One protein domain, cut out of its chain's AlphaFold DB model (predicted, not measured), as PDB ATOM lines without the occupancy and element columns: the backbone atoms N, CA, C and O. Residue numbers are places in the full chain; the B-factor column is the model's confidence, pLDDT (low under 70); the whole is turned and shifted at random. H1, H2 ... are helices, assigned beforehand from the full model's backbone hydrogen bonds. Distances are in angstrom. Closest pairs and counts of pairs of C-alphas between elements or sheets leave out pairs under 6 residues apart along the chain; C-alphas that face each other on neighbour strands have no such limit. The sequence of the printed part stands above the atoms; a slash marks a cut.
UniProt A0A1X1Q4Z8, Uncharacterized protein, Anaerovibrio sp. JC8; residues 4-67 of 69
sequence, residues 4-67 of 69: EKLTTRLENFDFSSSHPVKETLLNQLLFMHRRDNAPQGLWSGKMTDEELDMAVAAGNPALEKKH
ATOM      1  N   GLU A   4      39.234 -56.465  57.998       83.62
ATOM      2  CA  GLU A   4      38.294 -55.995  59.030       83.62
ATOM      3  C   GLU A   4      37.959 -54.503  58.897       83.62
ATOM      4  O   GLU A   4      36.829 -54.070  59.106       83.62
ATOM      5  N   LYS A   5      38.929 -53.681  58.490       83.50
ATOM      6  CA  LYS A   5      38.701 -52.244  58.301       83.50
ATOM      7  C   LYS A   5      37.859 -51.969  57.054       83.50
ATOM      8  O   LYS A   5      37.185 -50.940  56.980       83.50
ATOM      9  N   LEU A   6      37.925 -52.854  56.059       79.06
ATOM     10  CA  LEU A   6      37.131 -52.754  54.840       79.06
ATOM     11  C   LEU A   6      35.680 -53.179  55.092       79.06
ATOM     12  O   LEU A   6      34.771 -52.480  54.649       79.06
ATOM     13  N   THR A   7      35.455 -54.256  55.847       83.88
ATOM     14  CA  THR A   7      34.104 -54.730  56.185       83.88
ATOM     15  C   THR A   7      33.338 -53.705  57.014       83.88
ATOM     16  O   THR A   7      32.235 -53.325  56.625       83.88
ATOM     17  N   THR A   8      33.951 -53.132  58.056       86.94
ATOM     18  CA  THR A   8      33.307 -52.073  58.857       86.94
ATOM     19  C   THR A   8      32.951 -50.843  58.018       86.94
ATOM     20  O   THR A   8      31.954 -50.170  58.272       86.94
ATOM     21  N   ARG A   9      33.754 -50.513  57.001       81.44
ATOM     22  CA  ARG A   9      33.450 -49.394  56.098       81.44
ATOM     23  C   ARG A   9      32.286 -49.697  55.165       81.44
ATOM     24  O   ARG A   9      31.504 -48.792  54.909       81.44
ATOM     25  N   LEU A  10      32.183 -50.926  54.668       81.62
ATOM     26  CA  LEU A  10      31.086 -51.349  53.798       81.62
ATOM     27  C   LEU A  10      29.756 -51.420  54.553       81.62
ATOM     28  O   LEU A  10      28.741 -50.998  54.014       81.62
ATOM     29  N   GLU A  11      29.767 -51.885  55.802       84.38
ATOM     30  CA  GLU A  11      28.562 -51.944  56.643       84.38
ATOM     31  C   GLU A  11      28.012 -50.556  56.988       84.38
ATOM     32  O   GLU A  11      26.801 -50.363  57.040       84.38
ATOM     33  N   ASN A  12      28.896 -49.576  57.185       85.62
ATOM     34  CA  ASN A  12      28.512 -48.201  57.508       85.62
ATOM     35  C   ASN A  12      28.310 -47.313  56.269       85.62
ATOM     36  O   ASN A  12      28.043 -46.117  56.411       85.62
ATOM     37  N   PHE A  13      28.483 -47.849  55.059       79.94
ATOM     38  CA  PHE A  13      28.335 -47.066  53.840       79.94
ATOM     39  C   PHE A  13      26.854 -46.874  53.502       79.94
ATOM     40  O   PHE A  13      26.105 -47.837  53.340       79.94
ATOM     41  N   ASP A  14      26.425 -45.621  53.351       79.25
ATOM     42  CA  ASP A  14      25.064 -45.318  52.922       79.25
ATOM     43  C   ASP A  14      24.915 -45.503  51.405       79.25
ATOM     44  O   ASP A  14      25.187 -44.609  50.603       79.25
ATOM     45  N   PHE A  15      24.410 -46.665  50.996       71.62
ATOM     46  CA  PHE A  15      24.132 -46.963  49.589       71.62
ATOM     47  C   PHE A  15      23.026 -46.087  48.977       71.62
ATOM     48  O   PHE A  15      22.860 -46.068  47.752       71.62
ATOM     49  N   SER A  16      22.289 -45.313  49.785       71.81
ATOM     50  CA  SER A  16      21.322 -44.344  49.273       71.81
ATOM     51  C   SER A  16      22.000 -43.220  48.480       71.81
ATOM     52  O   SER A  16      21.359 -42.623  47.608       71.81
ATOM     53  N   SER A  17      23.281 -42.920  48.738       66.12
ATOM     54  CA  SER A  17      24.044 -41.921  47.980       66.12
ATOM     55  C   SER A  17      24.529 -42.447  46.626       66.12
ATOM     56  O   SER A  17      24.728 -41.656  45.711       66.12
ATOM     57  N   SER A  18      24.659 -43.768  46.467       67.50
ATOM     58  CA  SER A  18      25.059 -44.447  45.222       67.50
ATOM     59  C   SER A  18      23.874 -44.837  44.332       67.50
ATOM     60  O   SER A  18      23.941 -45.797  43.569       67.50
ATOM     61  N   HIS A  19      22.747 -44.132  44.445       76.25
ATOM     62  CA  HIS A  19      21.569 -44.435  43.639       76.25
ATOM     63  C   HIS A  19      21.780 -43.935  42.193       76.25
ATOM     64  O   HIS A  19      21.932 -42.724  42.007       76.25
ATOM     65  N   PRO A  20      21.690 -44.789  41.151       76.44
ATOM     66  CA  PRO A  20      21.965 -44.398  39.758       76.44
ATOM     67  C   PRO A  20      21.138 -43.196  39.274       76.44
ATOM     68  O   PRO A  20      21.611 -42.332  38.540       76.44
ATOM     69  N   VAL A  21      19.890 -43.103  39.742       74.94
ATOM     70  CA  VAL A  21      19.004 -41.946  39.519       74.94
ATOM     71  C   VAL A  21      19.576 -40.642  40.092       74.94
ATOM     72  O   VAL A  21      19.519 -39.623  39.411       74.94
ATOM     73  N   LYS A  22      20.149 -40.650  41.306       77.31
ATOM     74  CA  LYS A  22      20.745 -39.448  41.918       77.31
ATOM     75  C   LYS A  22      21.974 -38.987  41.137       77.31
ATOM     76  O   LYS A  22      22.112 -37.794  40.890       77.31
ATOM     77  N   GLU A  23      22.822 -39.918  40.709       79.75
ATOM     78  CA  GLU A  23      23.998 -39.611  39.888       79.75
ATOM     79  C   GLU A  23      23.600 -39.036  38.520       79.75
ATOM     80  O   GLU A  23      24.124 -38.010  38.087       79.75
ATOM     81  N   THR A  24      22.603 -39.641  37.871       83.25
ATOM     82  CA  THR A  24      22.071 -39.158  36.589       83.25
ATOM     83  C   THR A  24      21.486 -37.751  36.728       83.25
ATOM     84  O   THR A  24      21.788 -36.874  35.919       83.25
ATOM     85  N   LEU A  25      20.694 -37.511  37.777       82.94
ATOM     86  CA  LEU A  25      20.082 -36.212  38.046       82.94
ATOM     87  C   LEU A  25      21.130 -35.140  38.372       82.94
ATOM     88  O   LEU A  25      21.038 -34.021  37.872       82.94
ATOM     89  N   LEU A  26      22.149 -35.478  39.167       85.50
ATOM     90  CA  LEU A  26      23.267 -34.583  39.463       85.50
ATOM     91  C   LEU A  26      23.999 -34.179  38.180       85.50
ATOM     92  O   LEU A  26      24.245 -32.994  37.960       85.50
ATOM     93  N   ASN A  27      24.303 -35.143  37.309       85.75
ATOM     94  CA  ASN A  27      24.954 -34.873  36.030       85.75
ATOM     95  C   ASN A  27      24.096 -33.978  35.124       85.75
ATOM     96  O   ASN A  27      24.622 -33.053  34.502       85.75
ATOM     97  N   GLN A  28      22.777 -34.193  35.089       88.56
ATOM     98  CA  GLN A  28      21.846 -33.333  34.355       88.56
ATOM     99  C   GLN A  28      21.811 -31.907  34.917       88.56
ATOM    100  O   GLN A  28      21.906 -30.950  34.151       88.56
ATOM    101  N   LEU A  29      21.740 -31.751  36.241       88.94
ATOM    102  CA  LEU A  29      21.758 -30.442  36.897       88.94
ATOM    103  C   LEU A  29      23.070 -29.697  36.649       88.94
ATOM    104  O   LEU A  29      23.050 -28.514  36.320       88.94
ATOM    105  N   LEU A  30      24.210 -30.385  36.747       87.38
ATOM    106  CA  LEU A  30      25.515 -29.804  36.430       87.38
ATOM    107  C   LEU A  30      25.600 -29.388  34.960       87.38
ATOM    108  O   LEU A  30      26.141 -28.324  34.662       87.38
ATOM    109  N   PHE A  31      25.062 -30.196  34.046       89.69
ATOM    110  CA  PHE A  31      25.007 -29.857  32.628       89.69
ATOM    111  C   PHE A  31      24.143 -28.616  32.377       89.69
ATOM    112  O   PHE A  31      24.595 -27.693  31.702       89.69
ATOM    113  N   MET A  32      22.946 -28.553  32.967       84.06
ATOM    114  CA  MET A  32      22.067 -27.384  32.878       84.06
ATOM    115  C   MET A  32      22.745 -26.139  33.446       84.06
ATOM    116  O   MET A  32      22.847 -25.139  32.746       84.06
ATOM    117  N   HIS A  33      23.319 -26.223  34.647       86.19
ATOM    118  CA  HIS A  33      24.029 -25.107  35.268       86.19
ATOM    119  C   HIS A  33      25.199 -24.614  34.411       86.19
ATOM    120  O   HIS A  33      25.380 -23.412  34.248       86.19
ATOM    121  N   ARG A  34      26.007 -25.524  33.850       83.12
ATOM    122  CA  ARG A  34      27.121 -25.156  32.961       83.12
ATOM    123  C   ARG A  34      26.647 -24.536  31.661       83.12
ATOM    124  O   ARG A  34      27.365 -23.710  31.128       83.12
ATOM    125  N   ARG A  35      25.499 -24.962  31.137       80.75
ATOM    126  CA  ARG A  35      24.915 -24.422  29.909       80.75
ATOM    127  C   ARG A  35      24.310 -23.040  30.143       80.75
ATOM    128  O   ARG A  35      24.518 -22.147  29.332       80.75
ATOM    129  N   ASP A  36      23.592 -22.872  31.246       80.12
ATOM    130  CA  ASP A  36      22.896 -21.631  31.584       80.12
ATOM    131  C   ASP A  36      23.885 -20.554  32.066       80.12
ATOM    132  O   ASP A  36      23.735 -19.384  31.728       80.12
ATOM    133  N   ASN A  37      24.952 -20.959  32.766       74.44
ATOM    134  CA  ASN A  37      26.078 -20.100  33.149       74.44
ATOM    135  C   ASN A  37      27.290 -20.264  32.224       74.44
ATOM    136  O   ASN A  37      28.407 -19.902  32.604       74.44
ATOM    137  N   ALA A  38      27.103 -20.843  31.033       66.00
ATOM    138  CA  ALA A  38      28.176 -20.901  30.054       66.00
ATOM    139  C   ALA A  38      28.569 -19.452  29.753       66.00
ATOM    140  O   ALA A  38      27.697 -18.683  29.330       66.00
ATOM    141  N   PRO A  39      29.834 -19.050  29.963       62.50
ATOM    142  CA  PRO A  39      30.268 -17.739  29.522       62.50
ATOM    143  C   PRO A  39      30.001 -17.682  28.017       62.50
ATOM    144  O   PRO A  39      30.527 -18.488  27.248       62.50
ATOM    145  N   GLN A  40      29.105 -16.783  27.610       58.69
ATOM    146  CA  GLN A  40      28.801 -16.489  26.212       58.69
ATOM    147  C   GLN A  40      30.031 -15.788  25.612       58.69
ATOM    148  O   GLN A  40      30.051 -14.573  25.443       58.69
ATOM    149  N   GLY A  41      31.108 -16.542  25.387       58.00
ATOM    150  CA  GLY A  41      32.381 -16.045  24.877       58.00
ATOM    151  C   GLY A  41      33.585 -16.830  25.396       58.00
ATOM    152  O   GLY A  41      33.615 -17.274  26.546       58.00
ATOM    153  N   LEU A  42      34.623 -16.952  24.554       57.34
ATOM    154  CA  LEU A  42      35.984 -17.118  25.069       57.34
ATOM    155  C   LEU A  42      36.200 -15.983  26.065       57.34
ATOM    156  O   LEU A  42      35.901 -14.843  25.716       57.34
ATOM    157  N   TRP A  43      36.654 -16.293  27.279       56.69
ATOM    158  CA  TRP A  43      36.934 -15.308  28.320       56.69
ATOM    159  C   TRP A  43      37.722 -14.146  27.701       56.69
ATOM    160  O   TRP A  43      38.902 -14.287  27.393       56.69
ATOM    161  N   SER A  44      37.050 -13.028  27.410       53.06
ATOM    162  CA  SER A  44      37.633 -11.945  26.608       53.06
ATOM    163  C   SER A  44      38.407 -10.942  27.463       53.06
ATOM    164  O   SER A  44      38.879  -9.927  26.956       53.06
ATOM    165  N   GLY A  45      38.574 -11.237  28.754       63.69
ATOM    166  CA  GLY A  45      39.412 -10.486  29.675       63.69
ATOM    167  C   GLY A  45      40.750 -11.185  29.870       63.69
ATOM    168  O   GLY A  45      40.794 -12.346  30.272       63.69
ATOM    169  N   LYS A  46      41.849 -10.472  29.607       70.06
ATOM    170  CA  LYS A  46      43.146 -10.842  30.178       70.06
ATOM    171  C   LYS A  46      43.052 -10.557  31.677       70.06
ATOM    172  O   LYS A  46      42.813  -9.404  32.027       70.06
ATOM    173  N   MET A  47      43.196 -11.580  32.518       71.69
ATOM    174  CA  MET A  47      43.380 -11.361  33.955       71.69
ATOM    175  C   MET A  47      44.678 -10.591  34.174       71.69
ATOM    176  O   MET A  47      45.660 -10.826  33.461       71.69
ATOM    177  N   THR A  48      44.673  -9.655  35.116       78.00
ATOM    178  CA  THR A  48      45.906  -8.989  35.542       78.00
ATOM    179  C   THR A  48      46.758  -9.953  36.369       78.00
ATOM    180  O   THR A  48      46.252 -10.934  36.915       78.00
ATOM    181  N   ASP A  49      48.058  -9.678  36.480       80.31
ATOM    182  CA  ASP A  49      48.971 -10.523  37.262       80.31
ATOM    183  C   ASP A  49      48.525 -10.635  38.736       80.31
ATOM    184  O   ASP A  49      48.614 -11.703  39.331       80.31
ATOM    185  N   GLU A  50      47.924  -9.579  39.294       80.56
ATOM    186  CA  GLU A  50      47.364  -9.570  40.654       80.56
ATOM    187  C   GLU A  50      46.155 -10.513  40.811       80.56
ATOM    188  O   GLU A  50      46.001 -11.180  41.836       80.56
ATOM    189  N   GLU A  51      45.294 -10.604  39.793       77.12
ATOM    190  CA  GLU A  51      44.151 -11.526  39.780       77.12
ATOM    191  C   GLU A  51      44.610 -12.982  39.633       77.12
ATOM    192  O   GLU A  51      44.033 -13.886  40.245       77.12
ATOM    193  N   LEU A  52      45.672 -13.209  38.856       79.19
ATOM    194  CA  LEU A  52      46.298 -14.520  38.708       79.19
ATOM    195  C   LEU A  52      46.947 -14.973  40.019       79.19
ATOM    196  O   LEU A  52      46.706 -16.102  40.449       79.19
ATOM    197  N   ASP A  53      47.692 -14.094  40.690       79.44
ATOM    198  CA  ASP A  53      48.307 -14.383  41.988       79.44
ATOM    199  C   ASP A  53      47.250 -14.701  43.051       79.44
ATOM    200  O   ASP A  53      47.402 -15.651  43.825       79.44
ATOM    201  N   MET A  54      46.127 -13.978  43.051       76.31
ATOM    202  CA  MET A  54      45.009 -14.249  43.953       76.31
ATOM    203  C   MET A  54      44.339 -15.598  43.666       76.31
ATOM    204  O   MET A  54      44.026 -16.337  44.599       76.31
ATOM    205  N   ALA A  55      44.148 -15.956  42.393       74.00
ATOM    206  CA  ALA A  55      43.580 -17.247  42.006       74.00
ATOM    207  C   ALA A  55      44.509 -18.423  42.360       74.00
ATOM    208  O   ALA A  55      44.036 -19.490  42.756       74.00
ATOM    209  N   VAL A  56      45.825 -18.227  42.259       75.81
ATOM    210  CA  VAL A  56      46.831 -19.209  42.689       75.81
ATOM    211  C   VAL A  56      46.830 -19.348  44.214       75.81
ATOM    212  O   VAL A  56      46.820 -20.471  44.719       75.81
ATOM    213  N   ALA A  57      46.776 -18.232  44.948       74.50
ATOM    214  CA  ALA A  57      46.748 -18.217  46.411       74.50
ATOM    215  C   ALA A  57      45.453 -18.795  47.001       74.50
ATOM    216  O   ALA A  57      45.490 -19.417  48.062       74.50
ATOM    217  N   ALA A  58      44.317 -18.638  46.312       76.12
ATOM    218  CA  ALA A  58      43.041 -19.243  46.694       76.12
ATOM    219  C   ALA A  58      43.058 -20.784  46.629       76.12
ATOM    220  O   ALA A  58      42.171 -21.428  47.190       76.12
ATOM    221  N   GLY A  59      44.080 -21.365  45.991       63.81
ATOM    222  CA  GLY A  59      44.316 -22.797  45.945       63.81
ATOM    223  C   GLY A  59      43.456 -23.498  44.899       63.81
ATOM    224  O   GLY A  59      42.261 -23.253  44.741       63.81
ATOM    225  N   ASN A  60      44.075 -24.427  44.169       63.97
ATOM    226  CA  ASN A  60      43.344 -25.367  43.334       63.97
ATOM    227  C   ASN A  60      43.279 -26.717  44.065       63.97
ATOM    228  O   ASN A  60      44.286 -27.435  44.071       63.97
ATOM    229  N   PRO A  61      42.120 -27.121  44.618       60.47
ATOM    230  CA  PRO A  61      41.999 -28.377  45.362       60.47
ATOM    231  C   PRO A  61      42.308 -29.628  44.513       60.47
ATOM    232  O   PRO A  61      42.530 -30.713  45.052       60.47
ATOM    233  N   ALA A  62      42.365 -29.510  43.180       60.25
ATOM    234  CA  ALA A  62      42.816 -30.589  42.298       60.25
ATOM    235  C   ALA A  62      44.353 -30.734  42.220       60.25
ATOM    236  O   ALA A  62      44.841 -31.803  41.850       60.25
ATOM    237  N   LEU A  63      45.117 -29.685  42.547       56.72
ATOM    238  CA  LEU A  63      46.585 -29.664  42.475       56.72
ATOM    239  C   LEU A  63      47.258 -29.978  43.815       56.72
ATOM    240  O   LEU A  63      48.376 -30.490  43.815       56.72
ATOM    241  N   GLU A  64      46.567 -29.777  44.938       57.94
ATOM    242  CA  GLU A  64      47.086 -30.102  46.276       57.94
ATOM    243  C   GLU A  64      47.444 -31.592  46.426       57.94
ATOM    244  O   GLU A  64      48.431 -31.940  47.065       57.94
ATOM    245  N   LYS A  65      46.739 -32.490  45.722       55.75
ATOM    246  CA  LYS A  65      47.022 -33.939  45.742       55.75
ATOM    247  C   LYS A  65      48.317 -34.354  45.032       55.75
ATOM    248  O   LYS A  65      48.702 -35.518  45.121       55.75
ATOM    249  N   LYS A  66      48.964 -33.460  44.275       55.97
ATOM    250  CA  LYS A  66      50.204 -33.769  43.538       55.97
ATOM    251  C   LYS A  66      51.481 -33.376  44.280       55.97
ATOM    252  O   LYS A  66      52.546 -33.794  43.839       55.97
ATOM    253  N   HIS A  67      51.384 -32.621  45.375       54.69
ATOM    254  CA  HIS A  67      52.550 -32.114  46.108       54.69
ATOM    255  C   HIS A  67      52.919 -32.905  47.376       54.69
ATOM    256  O   HIS A  67      53.914 -32.578  48.011       54.69
TER     257      HIS A  67
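AT A GLANCE: This is residues 4 to 67 of the 69 residues of an uncharacterized protein of Anaerovibrio sp. JC8 (UniProt A0A1X1Q4Z8). The model is an open, flat frame shaped like a C: three separate helices strung on loops round an empty middle, with no helix packed on another. H2, the longest helix, makes most of one long side; H1 stands at one end of the frame, the link of residues 37 to 48 turns round the other end, and H3 then runs back along the other long side, lying past the residue 36 end of H2, with only the tail of residues 58 to 67 after it reaching across the gap from H2. The printed part has 64 residues, with three named helices in the order H1, H2, H3 and no named strand; its class is all helix. It is extended, with a radius of gyration of the C-alphas of 19.4 A and spans of 52 by 33 by 13 A.

HOW THE PARTS SIT: H1, residues 4 to 11, touches no helix. A short link of 8 residues joins it to H2, residues 20 to 36, and the two are apart, with no C-alpha of the one within 8 A of the other. H3, residues 49 to 57, is apart from H2 and from H1. In H1, H2 and H3 every O i to N i+4 pair is within hydrogen-bond range.

IN THESE COORDINATES: H1 begins at C-alpha 4, at (38.294, -55.995, 59.030), and is 10.8 A long from first to last C-alpha. H2 runs 24.2 A from C-alpha 20, at (21.965, -44.398, 39.758), to C-alpha 36. H3 is 12.2 A long and ends at C-alpha 57, at (46.748, -18.217, 46.411).

THE WHOLE: The two C-alphas farthest apart, those of Glu 4 and Ser 44, are 54.7 A apart. The printed part has no cut. The link from H2 to H3, residues 37 to 48, is long. The mean pLDDT of the printed part is 74.2, and residues 17 to 18, 38 to 45 and 59 to 67 are under 70.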